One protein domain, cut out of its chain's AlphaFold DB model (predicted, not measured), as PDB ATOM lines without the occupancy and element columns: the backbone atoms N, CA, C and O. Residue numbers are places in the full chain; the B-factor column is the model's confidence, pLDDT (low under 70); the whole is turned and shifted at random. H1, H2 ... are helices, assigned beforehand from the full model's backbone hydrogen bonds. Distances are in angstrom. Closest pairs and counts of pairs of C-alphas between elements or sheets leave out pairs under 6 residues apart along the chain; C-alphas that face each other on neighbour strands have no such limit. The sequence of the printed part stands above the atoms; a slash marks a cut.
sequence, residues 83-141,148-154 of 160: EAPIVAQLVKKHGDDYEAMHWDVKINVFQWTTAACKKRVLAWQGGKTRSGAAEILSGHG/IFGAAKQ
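This is residues 83 to 141 and 148 to 154 of the 160 residues of a protein of Brandtodinium nutricula (UniProt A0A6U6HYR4). Three helices set crosswise, H1, H2 and H3, make a small core with their centres in a triangle, and from it an arm, residues 132 to 141 with the short H4, sticks out and makes the length. A last short helix, H5, lies beyond the end of H3, on the far side of a cut. The printed part has 66 residues with five named helices, H1 to H5 in that order, and no named strand; its class is all helix. It is only just compact, close to loose, with a radius of gyration of the C-alphas of 12.9 A, and it spans 37 by 26 by 18 A.

Find C-alpha 83 at (6.043, -41.851, 9.283); from there H1, residues 83 to 94, runs 16.2 A from first to last C-alpha. Next look at residues 98 to 103 for H2, 8.9 A long. Begin H3 at C-alpha 114, at (-4.542, -52.558, 10.764), and read on to residue 125, 16.4 A away. H4 is residues 132 to 135, 5.9 A long. Past the cut, H5 is residues 151 to 154, 5.1 A long, and ends at C-alpha 154, at (-3.043, -25.320, 15.569).

Start with H1, which only just touches H2, with 3 pairs of C-alphas within 8 A. H1 does so with residues 90 to 94 alone; the closest C-alphas, those of Leu 90 and Met 101, are 6.0 A apart, and the lines are about perpendicular at 78 degrees. H1 also touches H3, about perpendicular at 76 degrees, with the C-alphas of Val 87 and Val 121 closest at 6.3 A. H2 touches H3, with residues 114 to 118 of H3 alone, at a steep tilt of 60 degrees, opposite ways; the closest C-alphas, those of His 102 and Thr 114, are 5.4 A apart. H4 is apart from H1, H2, H3 and H5. H5 is close to but not clearly touching H3, the C-alphas of Gln 125 and Ala 151 being closest at 6.6 A. In H1, H2 and H3 every O i to N i+4 pair is within hydrogen-bond range; H4 and H5 are too short for such a pair.

Look for the two C-alphas farthest apart at Ala 100 and Leu 137, 37.3 A. Without the residues that stand free, 132 to 141, the body spans 30 by 20 by 18 A. Residues 142 to 147 are not printed, and C-alphas 141 and 148 are 18.2 A apart across the cut. Of the links printed whole, H1 to H2 is tight, and H2 to H3 and H3 to H4 are short. Mean pLDDT of the printed part is 81.7; residues 131 to 141 and 148 to 154 are under 70.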
ATOM      1  N   GLU A  83       7.357 -41.208   9.259       91.31
ATOM      2  CA  GLU A  83       6.043 -41.851   9.283       91.31
ATOM      3  C   GLU A  83       4.897 -40.823   9.225       91.31
ATOM      4  O   GLU A  83       3.838 -41.100   8.662       91.31
ATOM      5  N   ALA A  84       5.090 -39.624   9.785       91.62
ATOM      6  CA  ALA A  84       4.074 -38.574   9.847       91.62
ATOM      7  C   ALA A  84       3.482 -38.156   8.479       91.62
ATOM      8  O   ALA A  84       2.253 -38.052   8.397       91.62
ATOM      9  N   PRO A  85       4.268 -37.927   7.403       94.00
ATOM     10  CA  PRO A  85       3.709 -37.606   6.090       94.00
ATOM     11  C   PRO A  85       2.944 -38.785   5.479       94.00
ATOM     12  O   PRO A  85       1.919 -38.567   4.835       94.00
ATOM     13  N   ILE A  86       3.383 -40.024   5.721       95.00
ATOM     14  CA  ILE A  86       2.694 -41.231   5.247       95.00
ATOM     15  C   ILE A  86       1.324 -41.349   5.915       95.00
ATOM     16  O   ILE A  86       0.310 -41.501   5.236       95.00
ATOM     17  N   VAL A  87       1.270 -41.200   7.243       94.69
ATOM     18  CA  VAL A  87       0.008 -41.216   7.999       94.69
ATOM     19  C   VAL A  87      -0.919 -40.092   7.531       94.69
ATOM     20  O   VAL A  87      -2.106 -40.332   7.326       94.69
ATOM     21  N   ALA A  88      -0.390 -38.891   7.281       94.69
ATOM     22  CA  ALA A  88      -1.178 -37.777   6.760       94.69
ATOM     23  C   ALA A  88      -1.793 -38.085   5.381       94.69
ATOM     24  O   ALA A  88      -2.950 -37.747   5.136       94.69
ATOM     25  N   GLN A  89      -1.050 -38.748   4.487       96.88
ATOM     26  CA  GLN A  89      -1.562 -39.177   3.181       96.88
ATOM     27  C   GLN A  89      -2.614 -40.287   3.303       96.88
ATOM     28  O   GLN A  89      -3.634 -40.224   2.617       96.88
ATOM     29  N   LEU A  90      -2.403 -41.263   4.192       96.00
ATOM     30  CA  LEU A  90      -3.364 -42.340   4.450       96.00
ATOM     31  C   LEU A  90      -4.690 -41.792   4.981       96.00
ATOM     32  O   LEU A  90      -5.738 -42.123   4.435       96.00
ATOM     33  N   VAL A  91      -4.643 -40.907   5.981       96.12
ATOM     34  CA  VAL A  91      -5.839 -40.261   6.550       96.12
ATOM     35  C   VAL A  91      -6.531 -39.382   5.508       96.12
ATOM     36  O   VAL A  91      -7.752 -39.397   5.404       96.12
ATOM     37  N   LYS A  92      -5.772 -38.657   4.673       97.12
ATOM     38  CA  LYS A  92      -6.343 -37.841   3.590       97.12
ATOM     39  C   LYS A  92      -7.097 -38.681   2.550       97.12
ATOM     40  O   LYS A  92      -8.061 -38.184   1.976       97.12
ATOM     41  N   LYS A  93      -6.640 -39.906   2.270       97.62
ATOM     42  CA  LYS A  93      -7.222 -40.775   1.235       97.62
ATOM     43  C   LYS A  93      -8.353 -41.664   1.757       97.62
ATOM     44  O   LYS A  93      -9.364 -41.782   1.077       97.62
ATOM     45  N   HIS A  94      -8.167 -42.284   2.921       95.94
ATOM     46  CA  HIS A  94      -9.054 -43.327   3.459       95.94
ATOM     47  C   HIS A  94      -9.821 -42.898   4.719       95.94
ATOM     48  O   HIS A  94     -10.611 -43.674   5.239       95.94
ATOM     49  N   GLY A  95      -9.601 -41.688   5.244       94.38
ATOM     50  CA  GLY A  95     -10.309 -41.202   6.433       94.38
ATOM     51  C   GLY A  95      -9.975 -42.018   7.684       94.38
ATOM     52  O   GLY A  95      -8.827 -42.006   8.124       94.38
ATOM     53  N   ASP A  96     -10.971 -42.716   8.237       93.88
ATOM     54  CA  ASP A  96     -10.851 -43.572   9.430       93.88
ATOM     55  C   ASP A  96     -10.898 -45.085   9.101       93.88
ATOM     56  O   ASP A  96     -10.898 -45.924  10.007       93.88
ATOM     57  N   ASP A  97     -10.882 -45.460   7.815       96.81
ATOM     58  CA  ASP A  97     -10.961 -46.858   7.373       96.81
ATOM     59  C   ASP A  97      -9.593 -47.563   7.433       96.81
ATOM     60  O   ASP A  97      -8.834 -47.643   6.463       96.81
ATOM     61  N   TYR A  98      -9.262 -48.118   8.604       96.00
ATOM     62  CA  TYR A  98      -7.951 -48.735   8.867       96.00
ATOM     63  C   TYR A  98      -7.646 -49.984   8.026       96.00
ATOM     64  O   TYR A  98      -6.474 -50.281   7.782       96.00
ATOM     65  N   GLU A  99      -8.666 -50.726   7.594       96.75
ATOM     66  CA  GLU A  99      -8.485 -51.890   6.717       96.75
ATOM     67  C   GLU A  99      -8.061 -51.463   5.310       96.75
ATOM     68  O   GLU A  99      -7.112 -52.022   4.759       96.75
ATOM     69  N   ALA A 100      -8.673 -50.408   4.767       96.62
ATOM     70  CA  ALA A 100      -8.284 -49.842   3.480       96.62
ATOM     71  C   ALA A 100      -6.858 -49.263   3.525       96.62
ATOM     72  O   ALA A 100      -6.065 -49.487   2.610       96.62
ATOM     73  N   MET A 101      -6.489 -48.600   4.629       97.06
ATOM     74  CA  MET A 101      -5.118 -48.115   4.841       97.06
ATOM     75  C   MET A 101      -4.084 -49.242   4.877       97.06
ATOM     76  O   MET A 101      -2.976 -49.074   4.373       97.06
ATOM     77  N   HIS A 102      -4.426 -50.377   5.495       96.94
ATOM     78  CA  HIS A 102      -3.538 -51.534   5.562       96.94
ATOM     79  C   HIS A 102      -3.220 -52.070   4.159       96.94
ATOM     80  O   HIS A 102      -2.050 -52.307   3.858       96.94
ATOM     81  N   TRP A 103      -4.237 -52.182   3.301       97.19
ATOM     82  CA  TRP A 103      -4.105 -52.705   1.940       97.19
ATOM     83  C   TRP A 103      -3.518 -51.715   0.923       97.19
ATOM     84  O   TRP A 103      -3.143 -52.125  -0.176       97.19
ATOM     85  N   ASP A 104      -3.393 -50.427   1.253       96.25
ATOM     86  CA  ASP A 104      -2.814 -49.431   0.347       96.25
ATOM     87  C   ASP A 104      -1.282 -49.490   0.321       96.25
ATOM     88  O   ASP A 104      -0.594 -48.619   0.849       96.25
ATOM     89  N   VAL A 105      -0.741 -50.512  -0.342       95.00
ATOM     90  CA  VAL A 105       0.706 -50.774  -0.449       95.00
ATOM     91  C   VAL A 105       1.488 -49.593  -1.045       95.00
ATOM     92  O   VAL A 105       2.682 -49.458  -0.792       95.00
ATOM     93  N   LYS A 106       0.841 -48.713  -1.824       96.50
ATOM     94  CA  LYS A 106       1.516 -47.566  -2.453       96.50
ATOM     95  C   LYS A 106       1.852 -46.472  -1.448       96.50
ATOM     96  O   LYS A 106       2.931 -45.898  -1.522       96.50
ATOM     97  N   ILE A 107       0.919 -46.162  -0.548       95.69
ATOM     98  CA  ILE A 107       1.127 -45.133   0.479       95.69
ATOM     99  C   ILE A 107       1.717 -45.770   1.744       95.69
ATOM    100  O   ILE A 107       2.638 -45.220   2.342       95.69
ATOM    101  N   ASN A 108       1.242 -46.954   2.135       95.88
ATOM    102  CA  ASN A 108       1.737 -47.726   3.273       95.88
ATOM    103  C   ASN A 108       3.033 -48.479   2.919       95.88
ATOM    104  O   ASN A 108       3.069 -49.709   2.873       95.88
ATOM    105  N   VAL A 109       4.112 -47.725   2.691       94.94
ATOM    106  CA  VAL A 109       5.436 -48.251   2.305       94.94
ATOM    107  C   VAL A 109       5.964 -49.284   3.309       94.94
ATOM    108  O   VAL A 109       6.606 -50.260   2.935       94.94
ATOM    109  N   PHE A 110       5.652 -49.100   4.591       93.50
ATOM    110  CA  PHE A 110       6.093 -49.967   5.684       93.50
ATOM    111  C   PHE A 110       5.173 -51.168   5.946       93.50
ATOM    112  O   PHE A 110       5.400 -51.898   6.911       93.50
ATOM    113  N   GLN A 111       4.130 -51.353   5.129       94.38
ATOM    114  CA  GLN A 111       3.189 -52.473   5.217       94.38
ATOM    115  C   GLN A 111       2.629 -52.681   6.635       94.38
ATOM    116  O   GLN A 111       2.555 -53.793   7.159       94.38
ATOM    117  N   TRP A 112       2.245 -51.590   7.299       95.88
ATOM    118  CA  TRP A 112       1.693 -51.653   8.647       95.88
ATOM    119  C   TRP A 112       0.402 -52.459   8.695       95.88
ATOM    120  O   TRP A 112      -0.463 -52.283   7.840       95.88
ATOM    121  N   THR A 113       0.245 -53.279   9.737       97.38
ATOM    122  CA  THR A 113      -1.015 -53.967  10.055       97.38
ATOM    123  C   THR A 113      -2.110 -52.973  10.452       97.38
ATOM    124  O   THR A 113      -1.823 -51.860  10.894       97.38
ATOM    125  N   THR A 114      -3.377 -53.385  10.384       96.69
ATOM    126  CA  THR A 114      -4.542 -52.558  10.764       96.69
ATOM    127  C   THR A 114      -4.413 -51.954  12.170       96.69
ATOM    128  O   THR A 114      -4.604 -50.753  12.372       96.69
ATOM    129  N   ALA A 115      -3.992 -52.760  13.150       95.88
ATOM    130  CA  ALA A 115      -3.754 -52.314  14.522       95.88
ATOM    131  C   ALA A 115      -2.620 -51.277  14.618       95.88
ATOM    132  O   ALA A 115      -2.680 -50.350  15.432       95.88
ATOM    133  N   ALA A 116      -1.583 -51.428  13.796       94.31
ATOM    134  CA  ALA A 116      -0.462 -50.503  13.738       94.31
ATOM    135  C   ALA A 116      -0.863 -49.171  13.077       94.31
ATOM    136  O   ALA A 116      -0.496 -48.115  13.599       94.31
ATOM    137  N   CYS A 117      -1.672 -49.209  12.012       94.62
ATOM    138  CA  CYS A 117      -2.285 -48.025  11.405       94.62
ATOM    139  C   CYS A 117      -3.111 -47.253  12.439       94.62
ATOM    140  O   CYS A 117      -2.867 -46.067  12.648       94.62
ATOM    141  N   LYS A 118      -3.995 -47.935  13.182       94.75
ATOM    142  CA  LYS A 118      -4.816 -47.309  14.230       94.75
ATOM    143  C   LYS A 118      -3.973 -46.591  15.285       94.75
ATOM    144  O   LYS A 118      -4.224 -45.430  15.598       94.75
ATOM    145  N   LYS A 119      -2.940 -47.251  15.821       92.81
ATOM    146  CA  LYS A 119      -2.049 -46.646  16.830       92.81
ATOM    147  C   LYS A 119      -1.348 -45.392  16.303       92.81
ATOM    148  O   LYS A 119      -1.238 -44.412  17.036       92.81
ATOM    149  N   ARG A 120      -0.881 -45.419  15.051       92.75
ATOM    150  CA  ARG A 120      -0.170 -44.295  14.428       92.75
ATOM    151  C   ARG A 120      -1.094 -43.141  14.075       92.75
ATOM    152  O   ARG A 120      -0.752 -42.008  14.387       92.75
ATOM    153  N   VAL A 121      -2.267 -43.413  13.510       93.38
ATOM    154  CA  VAL A 121      -3.278 -42.383  13.228       93.38
ATOM    155  C   VAL A 121      -3.689 -41.680  14.520       93.38
ATOM    156  O   VAL A 121      -3.626 -40.456  14.584       93.38
ATOM    157  N   LEU A 122      -3.984 -42.430  15.590       91.62
ATOM    158  CA  LEU A 122      -4.316 -41.851  16.898       91.62
ATOM    159  C   LEU A 122      -3.166 -41.017  17.480       91.62
ATOM    160  O   LEU A 122      -3.389 -39.933  18.022       91.62
ATOM    161  N   ALA A 123      -1.925 -41.495  17.370       89.31
ATOM    162  CA  ALA A 123      -0.758 -40.749  17.829       89.31
ATOM    163  C   ALA A 123      -0.526 -39.469  17.000       89.31
ATOM    164  O   ALA A 123      -0.240 -38.420  17.576       89.31
ATOM    165  N   TRP A 124      -0.719 -39.523  15.680       90.38
ATOM    166  CA  TRP A 124      -0.607 -38.378  14.772       90.38
ATOM    167  C   TRP A 124      -1.705 -37.333  15.017       90.38
ATOM    168  O   TRP A 124      -1.396 -36.151  15.176       90.38
ATOM    169  N   GLN A 125      -2.967 -37.756  15.152       88.06
ATOM    170  CA  GLN A 125      -4.093 -36.884  15.526       88.06
ATOM    171  C   GLN A 125      -3.872 -36.243  16.905       88.06
ATOM    172  O   GLN A 125      -4.162 -35.064  17.107       88.06
ATOM    173  N   GLY A 126      -3.283 -36.997  17.839       84.94
ATOM    174  CA  GLY A 126      -2.863 -36.505  19.151       84.94
ATOM    175  C   GLY A 126      -1.627 -35.597  19.139       84.94
ATOM    176  O   GLY A 126      -1.206 -35.167  20.210       84.94
ATOM    177  N   GLY A 127      -1.018 -35.322  17.977       81.94
ATOM    178  CA  GLY A 127       0.187 -34.495  17.850       81.94
ATOM    179  C   GLY A 127       1.446 -35.114  18.462       81.94
ATOM    180  O   GLY A 127       2.422 -34.412  18.720       81.94
ATOM    181  N   LYS A 128       1.433 -36.423  18.724       80.38
ATOM    182  CA  LYS A 128       2.539 -37.163  19.334       80.38
ATOM    183  C   LYS A 128       3.527 -37.583  18.248       80.38
ATOM    184  O   LYS A 128       3.585 -38.752  17.871       80.38
ATOM    185  N   THR A 129       4.297 -36.632  17.735       77.88
ATOM    186  CA  THR A 129       5.386 -36.883  16.777       77.88
ATOM    187  C   THR A 129       6.735 -36.929  17.496       77.88
ATOM    188  O   THR A 129       7.001 -36.081  18.343       77.88
ATOM    189  N   ARG A 130       7.592 -37.904  17.177       71.88
ATOM    190  CA  ARG A 130       9.011 -37.925  17.566       71.88
ATOM    191  C   ARG A 130       9.804 -37.175  16.521       71.88
ATOM    192  O   ARG A 130       9.709 -37.547  15.358       71.88
ATOM    193  N   SER A 131      10.609 -36.201  16.940       65.94
ATOM    194  CA  SER A 131      11.637 -35.633  16.070       65.94
ATOM    195  C   SER A 131      12.925 -36.452  16.124       65.94
ATOM    196  O   SER A 131      13.375 -36.748  17.234       65.94
ATOM    197  N   GLY A 132      13.563 -36.766  14.989       57.12
ATOM    198  CA  GLY A 132      14.840 -37.496  14.969       57.12
ATOM    199  C   GLY A 132      15.941 -36.761  15.747       57.12
ATOM    200  O   GLY A 132      16.759 -37.363  16.437       57.12
ATOM    201  N   ALA A 133      15.876 -35.428  15.775       51.69
ATOM    202  CA  ALA A 133      16.784 -34.577  16.544       51.69
ATOM    203  C   ALA A 133      16.549 -34.576  18.075       51.69
ATOM    204  O   ALA A 133      17.306 -33.920  18.799       51.69
ATOM    205  N   ALA A 134      15.501 -35.239  18.586       49.91
ATOM    206  CA  ALA A 134      15.243 -35.377  20.027       49.91
ATOM    207  C   ALA A 134      15.894 -36.633  20.637       49.91
ATOM    208  O   ALA A 134      16.155 -36.646  21.845       49.91
ATOM    209  N   GLU A 135      16.218 -37.649  19.824       46.28
ATOM    210  CA  GLU A 135      16.892 -38.875  20.288       46.28
ATOM    211  C   GLU A 135      18.337 -38.622  20.727       46.28
ATOM    212  O   GLU A 135      18.820 -39.263  21.654       46.28
ATOM    213  N   ILE A 136      19.006 -37.627  20.137       47.00
ATOM    214  CA  ILE A 136      20.402 -37.304  20.466       47.00
ATOM    215  C   ILE A 136      20.520 -36.623  21.843       47.00
ATOM    216  O   ILE A 136      21.561 -36.725  22.488       47.00
ATOM    217  N   LEU A 137      19.468 -35.941  22.321       39.34
ATOM    218  CA  LEU A 137      19.573 -35.065  23.496       39.34
ATOM    219  C   LEU A 137      18.799 -35.524  24.740       39.34
ATOM    220  O   LEU A 137      19.088 -35.039  25.830       39.34
ATOM    221  N   SER A 138      17.812 -36.416  24.618       41.69
ATOM    222  CA  SER A 138      16.895 -36.713  25.729       41.69
ATOM    223  C   SER A 138      16.910 -38.182  26.150       41.69
ATOM    224  O   SER A 138      15.962 -38.935  25.953       41.69
ATOM    225  N   GLY A 139      17.954 -38.563  26.892       42.62
ATOM    226  CA  GLY A 139      17.892 -39.735  27.774       42.62
ATOM    227  C   GLY A 139      16.750 -39.651  28.805       42.62
ATOM    228  O   GLY A 139      16.412 -40.656  29.426       42.62
ATOM    229  N   HIS A 140      16.121 -38.477  28.975       38.34
ATOM    230  CA  HIS A 140      14.989 -38.215  29.865       38.34
ATOM    231  C   HIS A 140      13.846 -37.468  29.144       38.34
ATOM    232  O   HIS A 140      13.724 -36.253  29.216       38.34
ATOM    233  N   GLY A 141      12.991 -38.217  28.446       43.38
ATOM    234  CA  GLY A 141      11.533 -38.229  28.658       43.38
ATOM    235  C   GLY A 141      10.655 -36.979  28.475       43.38
ATOM    236  O   GLY A 141       9.442 -37.138  28.588       43.38
ATOM    237  N   ILE A 148       5.877 -29.877  15.040       55.50
ATOM    238  CA  ILE A 148       6.114 -29.258  13.721       55.50
ATOM    239  C   ILE A 148       4.875 -29.406  12.808       55.50
ATOM    240  O   ILE A 148       4.634 -28.563  11.933       55.50
ATOM    241  N   PHE A 149       4.037 -30.419  13.065       52.91
ATOM    242  CA  PHE A 149       2.894 -30.823  12.238       52.91
ATOM    243  C   PHE A 149       1.647 -31.193  13.075       52.91
ATOM    244  O   PHE A 149       1.736 -31.414  14.282       52.91
ATOM    245  N   GLY A 150       0.482 -31.292  12.420       59.41
ATOM    246  CA  GLY A 150      -0.770 -31.803  13.004       59.41
ATOM    247  C   GLY A 150      -1.640 -30.768  13.737       59.41
ATOM    248  O   GLY A 150      -1.278 -29.602  13.879       59.41
ATOM    249  N   ALA A 151      -2.810 -31.202  14.222       56.03
ATOM    250  CA  ALA A 151      -3.791 -30.340  14.899       56.03
ATOM    251  C   ALA A 151      -3.271 -29.738  16.220       56.03
ATOM    252  O   ALA A 151      -3.687 -28.652  16.615       56.03
ATOM    253  N   ALA A 152      -2.311 -30.396  16.880       54.16
ATOM    254  CA  ALA A 152      -1.650 -29.864  18.074       54.16
ATOM    255  C   ALA A 152      -0.840 -28.584  17.795       54.16
ATOM    256  O   ALA A 152      -0.765 -27.723  18.665       54.16
ATOM    257  N   LYS A 153      -0.310 -28.404  16.573       59.22
ATOM    258  CA  LYS A 153       0.300 -27.134  16.138       59.22
ATOM    259  C   LYS A 153      -0.720 -25.993  16.129       59.22
ATOM    260  O   LYS A 153      -0.394 -24.883  16.531       59.22
ATOM    261  N   GLN A 154      -1.945 -26.286  15.692       56.38
ATOM    262  CA  GLN A 154      -3.043 -25.320  15.569       56.38
ATOM    263  C   GLN A 154      -3.727 -25.012  16.912       56.38
ATOM    264  O   GLN A 154      -4.410 -24.003  17.040       56.38
TER     265      GLN A 154